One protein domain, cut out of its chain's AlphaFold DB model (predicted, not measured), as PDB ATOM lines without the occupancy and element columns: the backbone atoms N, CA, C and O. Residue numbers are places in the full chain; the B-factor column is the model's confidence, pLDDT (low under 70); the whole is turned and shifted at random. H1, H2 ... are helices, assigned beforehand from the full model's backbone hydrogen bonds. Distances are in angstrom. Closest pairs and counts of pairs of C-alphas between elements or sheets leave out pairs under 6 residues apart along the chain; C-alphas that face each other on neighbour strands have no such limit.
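What this domain is: This is residues 127 to 173 of the 276 residues of an uncharacterized protein of Muntiacus reevesi (UniProt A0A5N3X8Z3). One straight helix, H1, runs through the middle of a flattened, open S-shaped chain path: a long stretch with no named element, residues 127 to 143, runs past H1 on one side, and on the other side the chain turns through the very short H2 at the end of H1 and folds back to the very short H3. The parts are loosely put together, for no helix touches another, and residues 162 to 168 stick out free. The printed part has 47 residues with three named helices, H1, H2 and H3 in that order, and no named strand; the class is all helix, though only 20 of the 47 residues are in named elements. The whole is only just compact, close to loose, with a radius of gyration of the C-alphas of 11.2 A, and it spans 28 by 27 by 16 A.

How they stand to each other: The longest helix is H1, residues 144 to 155. A tight link of one residue, Gly 156, joins it to H2, residues 157 to 160. H1 and H2 are close but not clearly touching, with 1 pair of C-alphas within 8 A: their closest C-alphas, those of Phe 152 and Leu 160, are 6.5 A apart, and their centres are 10.7 A apart. A short link of six residues leads on to H3, residues 167 to 170. H3 is apart from H1, and it is apart from H2 as well. In H1 each O i to N i+4 pair is within hydrogen-bond range; H2 and H3, with 4 residues each, are too short for such a pair, and their single O i to N i+3 pair is within range in H2 but not in H3.

Where its parts are: H1 runs from C-alpha 144 at (1.280, 121.840, 71.001) to C-alpha 155 at (-3.448, 108.420, 78.469), a length of 16.1 A. H2 measures 5.4 A from C-alpha 157 to C-alpha 160. H3 measures 5.8 A and ends at C-alpha 170, at (-5.164, 111.737, 60.559). The C-alphas of residues 127 to 143 lie 11 to 15 A from the mean of the C-alphas.

The domain as a whole: The two C-alphas farthest apart, those of Thr 131 and Val 167, are 29.2 A apart. The printed part has no cut, and neither of the two links between helices is long. Residues 162 to 168, of which 167 and 168 belong to H3, stand free. The mean pLDDT, the model's own confidence, is 70.9 for the printed part; 25 printed residues, 127 to 133 and 156 to 173, are under 70, and the mean is 80 for H1, 64 for H2 and 58 for H3.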
ATOM      1  N   GLY A 127      -4.755 101.315  81.666       48.84
ATOM      2  CA  GLY A 127      -3.742 101.874  82.571       48.84
ATOM      3  C   GLY A 127      -3.062 103.123  81.988       48.84
ATOM      4  O   GLY A 127      -2.685 103.131  80.820       48.84
ATOM      5  N   LEU A 128      -2.905 104.173  82.804       58.22
ATOM      6  CA  LEU A 128      -2.087 105.344  82.463       58.22
ATOM      7  C   LEU A 128      -0.606 105.001  82.672       58.22
ATOM      8  O   LEU A 128      -0.257 104.528  83.757       58.22
ATOM      9  N   ASP A 129       0.266 105.285  81.702       65.06
ATOM     10  CA  ASP A 129       1.705 105.070  81.894       65.06
ATOM     11  C   ASP A 129       2.333 106.209  82.713       65.06
ATOM     12  O   ASP A 129       2.740 107.250  82.201       65.06
ATOM     13  N   LEU A 130       2.411 105.988  84.026       64.94
ATOM     14  CA  LEU A 130       3.037 106.906  84.980       64.94
ATOM     15  C   LEU A 130       4.573 106.800  85.017       64.94
ATOM     16  O   LEU A 130       5.200 107.506  85.809       64.94
ATOM     17  N   THR A 131       5.197 105.928  84.213       65.62
ATOM     18  CA  THR A 131       6.667 105.843  84.131       65.62
ATOM     19  C   THR A 131       7.261 106.987  83.303       65.62
ATOM     20  O   THR A 131       8.386 107.421  83.567       65.62
ATOM     21  N   VAL A 132       6.484 107.551  82.372       68.56
ATOM     22  CA  VAL A 132       6.848 108.753  81.614       68.56
ATOM     23  C   VAL A 132       6.576 110.001  82.458       68.56
ATOM     24  O   VAL A 132       5.439 110.431  82.655       68.56
ATOM     25  N   ALA A 133       7.647 110.624  82.952       68.06
ATOM     26  CA  ALA A 133       7.553 111.857  83.727       68.06
ATOM     27  C   ALA A 133       7.133 113.052  82.848       68.06
ATOM     28  O   ALA A 133       7.912 113.539  82.024       68.06
ATOM     29  N   LEU A 134       5.921 113.568  83.074       75.62
ATOM     30  CA  LEU A 134       5.445 114.809  82.460       75.62
ATOM     31  C   LEU A 134       6.290 116.010  82.901       75.62
ATOM     32  O   LEU A 134       6.474 116.262  84.095       75.62
ATOM     33  N   LYS A 135       6.748 116.805  81.930       81.00
ATOM     34  CA  LYS A 135       7.306 118.139  82.197       81.00
ATOM     35  C   LYS A 135       6.161 119.118  82.512       81.00
ATOM     36  O   LYS A 135       5.031 118.892  82.075       81.00
ATOM     37  N   PRO A 136       6.411 120.219  83.245       83.75
ATOM     38  CA  PRO A 136       5.392 121.243  83.460       83.75
ATOM     39  C   PRO A 136       4.879 121.799  82.125       83.75
ATOM     40  O   PRO A 136       5.649 121.945  81.177       83.75
ATOM     41  N   VAL A 137       3.595 122.173  82.075       82.62
ATOM     42  CA  VAL A 137       2.917 122.696  80.868       82.62
ATOM     43  C   VAL A 137       3.683 123.859  80.224       82.62
ATOM     44  O   VAL A 137       3.691 123.986  79.003       82.62
ATOM     45  N   SER A 138       4.406 124.652  81.025       85.00
ATOM     46  CA  SER A 138       5.285 125.731  80.558       85.00
ATOM     47  C   SER A 138       6.344 125.298  79.538       85.00
ATOM     48  O   SER A 138       6.726 126.108  78.700       85.00
ATOM     49  N   PHE A 139       6.787 124.037  79.564       88.38
ATOM     50  CA  PHE A 139       7.731 123.485  78.589       88.38
ATOM     51  C   PHE A 139       7.101 123.296  77.197       88.38
ATOM     52  O   PHE A 139       7.805 123.372  76.196       88.38
ATOM     53  N   TYR A 140       5.784 123.078  77.122       87.94
ATOM     54  CA  TYR A 140       5.077 122.768  75.874       87.94
ATOM     55  C   TYR A 140       4.285 123.941  75.284       87.94
ATOM     56  O   TYR A 140       3.655 123.778  74.242       87.94
ATOM     57  N   ILE A 141       4.333 125.134  75.893       87.69
ATOM     58  CA  ILE A 141       3.643 126.334  75.377       87.69
ATOM     59  C   ILE A 141       4.040 126.623  73.917       87.69
ATOM     60  O   ILE A 141       3.209 127.067  73.129       87.69
ATOM     61  N   SER A 142       5.293 126.340  73.546       88.62
ATOM     62  CA  SER A 142       5.816 126.540  72.190       88.62
ATOM     63  C   SER A 142       5.541 125.386  71.215       88.62
ATOM     64  O   SER A 142       5.652 125.601  70.013       88.62
ATOM     65  N   ASP A 143       5.193 124.184  71.691       85.31
ATOM     66  CA  ASP A 143       4.921 123.018  70.836       85.31
ATOM     67  C   ASP A 143       3.711 122.209  71.341       85.31
ATOM     68  O   ASP A 143       3.812 121.265  72.134       85.31
ATOM     69  N   LYS A 144       2.540 122.564  70.798       86.94
ATOM     70  CA  LYS A 144       1.280 121.840  71.001       86.94
ATOM     71  C   LYS A 144       1.336 120.406  70.451       86.94
ATOM     72  O   LYS A 144       0.670 119.540  71.019       86.94
ATOM     73  N   LYS A 145       2.095 120.125  69.378       83.75
ATOM     74  CA  LYS A 145       2.203 118.763  68.821       83.75
ATOM     75  C   LYS A 145       2.925 117.854  69.820       83.75
ATOM     76  O   LYS A 145       2.436 116.763  70.097       83.75
ATOM     77  N   GLU A 146       4.019 118.315  70.426       84.69
ATOM     78  CA  GLU A 146       4.734 117.553  71.460       84.69
ATOM     79  C   GLU A 146       3.907 117.360  72.738       84.69
ATOM     80  O   GLU A 146       3.874 116.257  73.287       84.69
ATOM     81  N   MET A 147       3.170 118.392  73.170       86.06
ATOM     82  CA  MET A 147       2.221 118.278  74.286       86.06
ATOM     83  C   MET A 147       1.214 117.143  74.058       86.06
ATOM     84  O   MET A 147       0.977 116.319  74.940       86.06
ATOM     85  N   LEU A 148       0.615 117.106  72.862       84.50
ATOM     86  CA  LEU A 148      -0.383 116.106  72.504       84.50
ATOM     87  C   LEU A 148       0.238 114.712  72.393       84.50
ATOM     88  O   LEU A 148      -0.340 113.778  72.939       84.50
ATOM     89  N   ARG A 149       1.424 114.569  71.779       80.62
ATOM     90  CA  ARG A 149       2.153 113.289  71.713       80.62
ATOM     91  C   ARG A 149       2.358 112.682  73.102       80.62
ATOM     92  O   ARG A 149       1.989 111.529  73.310       80.62
ATOM     93  N   GLN A 150       2.838 113.457  74.079       78.12
ATOM     94  CA  GLN A 150       2.991 112.948  75.448       78.12
ATOM     95  C   GLN A 150       1.658 112.541  76.088       78.12
ATOM     96  O   GLN A 150       1.580 111.490  76.725       78.12
ATOM     97  N   CYS A 151       0.594 113.322  75.883       77.69
ATOM     98  CA  CYS A 151      -0.743 112.955  76.348       77.69
ATOM     99  C   CYS A 151      -1.255 111.656  75.701       77.69
ATOM    100  O   CYS A 151      -1.844 110.839  76.405       77.69
ATOM    101  N   PHE A 152      -1.012 111.426  74.407       75.75
ATOM    102  CA  PHE A 152      -1.380 110.181  73.717       75.75
ATOM    103  C   PHE A 152      -0.619 108.965  74.263       75.75
ATOM    104  O   PHE A 152      -1.252 107.940  74.525       75.75
ATOM    105  N   CYS A 153       0.688 109.086  74.520       71.75
ATOM    106  CA  CYS A 153       1.475 108.013  75.134       71.75
ATOM    107  C   CYS A 153       0.998 107.675  76.559       71.75
ATOM    108  O   CYS A 153       0.865 106.505  76.900       71.75
ATOM    109  N   ILE A 154       0.704 108.686  77.385       74.38
ATOM    110  CA  ILE A 154       0.404 108.494  78.817       74.38
ATOM    111  C   ILE A 154      -1.061 108.125  79.074       74.38
ATOM    112  O   ILE A 154      -1.347 107.346  79.981       74.38
ATOM    113  N   ILE A 155      -2.004 108.678  78.304       74.12
ATOM    114  CA  ILE A 155      -3.448 108.420  78.469       74.12
ATOM    115  C   ILE A 155      -3.899 107.174  77.682       74.12
ATOM    116  O   ILE A 155      -4.976 106.627  77.942       74.12
ATOM    117  N   GLY A 156      -3.057 106.702  76.759       69.88
ATOM    118  CA  GLY A 156      -3.329 105.597  75.854       69.88
ATOM    119  C   GLY A 156      -4.104 106.069  74.624       69.88
ATOM    120  O   GLY A 156      -5.226 106.574  74.726       69.88
ATOM    121  N   GLU A 157      -3.522 105.856  73.443       64.88
ATOM    122  CA  GLU A 157      -4.032 106.346  72.153       64.88
ATOM    123  C   GLU A 157      -5.526 106.066  71.953       64.88
ATOM    124  O   GLU A 157      -6.313 106.970  71.672       64.88
ATOM    125  N   LYS A 158      -5.933 104.822  72.220       61.88
ATOM    126  CA  LYS A 158      -7.300 104.301  72.052       61.88
ATOM    127  C   LYS A 158      -8.350 104.985  72.942       61.88
ATOM    128  O   LYS A 158      -9.546 104.819  72.701       61.88
ATOM    129  N   LYS A 159      -7.931 105.713  73.985       64.00
ATOM    130  CA  LYS A 159      -8.818 106.455  74.896       64.00
ATOM    131  C   LYS A 159      -8.940 107.923  74.498       64.00
ATOM    132  O   LYS A 159     -10.044 108.453  74.555       64.00
ATOM    133  N   LEU A 160      -7.853 108.555  74.045       63.47
ATOM    134  CA  LEU A 160      -7.914 109.913  73.494       63.47
ATOM    135  C   LEU A 160      -8.575 109.956  72.111       63.47
ATOM    136  O   LEU A 160      -9.376 110.853  71.877       63.47
ATOM    137  N   GLN A 161      -8.344 108.968  71.241       63.16
ATOM    138  CA  GLN A 161      -9.021 108.862  69.937       63.16
ATOM    139  C   GLN A 161     -10.553 108.798  70.070       63.16
ATOM    140  O   GLN A 161     -11.263 109.335  69.235       63.16
ATOM    141  N   LYS A 162     -11.087 108.214  71.153       63.62
ATOM    142  CA  LYS A 162     -12.539 108.200  71.440       63.62
ATOM    143  C   LYS A 162     -13.086 109.531  71.987       63.62
ATOM    144  O   LYS A 162     -14.293 109.645  72.175       63.62
ATOM    145  N   MET A 163     -12.222 110.501  72.297       58.28
ATOM    146  CA  MET A 163     -12.587 111.821  72.835       58.28
ATOM    147  C   MET A 163     -12.208 112.986  71.909       58.28
ATOM    148  O   MET A 163     -12.575 114.123  72.200       58.28
ATOM    149  N   LEU A 164     -11.475 112.728  70.825       66.38
ATOM    150  CA  LEU A 164     -11.004 113.729  69.872       66.38
ATOM    151  C   LEU A 164     -11.664 113.469  68.506       66.38
ATOM    152  O   LEU A 164     -11.766 112.307  68.121       66.38
ATOM    153  N   PRO A 165     -12.132 114.495  67.772       63.38
ATOM    154  CA  PRO A 165     -12.692 114.295  66.436       63.38
ATOM    155  C   PRO A 165     -11.655 113.698  65.471       63.38
ATOM    156  O   PRO A 165     -10.490 114.100  65.478       63.38
ATOM    157  N   ASP A 166     -12.099 112.790  64.594       55.34
ATOM    158  CA  ASP A 166     -11.248 111.975  63.700       55.34
ATOM    159  C   ASP A 166     -10.278 112.790  62.815       55.34
ATOM    160  O   ASP A 166      -9.237 112.292  62.378       55.34
ATOM    161  N   VAL A 167     -10.596 114.066  62.578       59.38
ATOM    162  CA  VAL A 167      -9.811 115.024  61.781       59.38
ATOM    163  C   VAL A 167      -8.419 115.287  62.380       59.38
ATOM    164  O   VAL A 167      -7.440 115.393  61.640       59.38
ATOM    165  N   ASP A 168      -8.296 115.335  63.711       58.34
ATOM    166  CA  ASP A 168      -7.019 115.629  64.382       58.34
ATOM    167  C   ASP A 168      -6.087 114.404  64.461       58.34
ATOM    168  O   ASP A 168      -4.883 114.553  64.658       58.34
ATOM    169  N   VAL A 169      -6.615 113.188  64.277       57.88
ATOM    170  CA  VAL A 169      -5.835 111.937  64.347       57.88
ATOM    171  C   VAL A 169      -5.101 111.667  63.029       57.88
ATOM    172  O   VAL A 169      -3.955 111.218  63.030       57.88
ATOM    173  N   LEU A 170      -5.729 111.982  61.892       54.66
ATOM    174  CA  LEU A 170      -5.164 111.737  60.559       54.66
ATOM    175  C   LEU A 170      -4.022 112.703  60.194       54.66
ATOM    176  O   LEU A 170      -3.120 112.330  59.446       54.66
ATOM    177  N   SER A 171      -4.007 113.911  60.764       56.00
ATOM    178  CA  SER A 171      -2.974 114.928  60.501       56.00
ATOM    179  C   SER A 171      -1.612 114.650  61.161       56.00
ATOM    180  O   SER A 171      -0.645 115.356  60.888       56.00
ATOM    181  N   ILE A 172      -1.507 113.617  62.006       56.22
ATOM    182  CA  ILE A 172      -0.245 113.200  62.642       56.22
ATOM    183  C   ILE A 172       0.549 112.230  61.745       56.22
ATOM    184  O   ILE A 172       1.775 112.205  61.814       56.22
ATOM    185  N   ASN A 173      -0.131 111.477  60.871       52.28
ATOM    186  CA  ASN A 173       0.478 110.422  60.047       52.28
ATOM    187  C   ASN A 173       0.713 110.824  58.577       52.28
ATOM    188  O   ASN A 173       1.216 110.012  57.803       52.28
TER     189      ASN A 173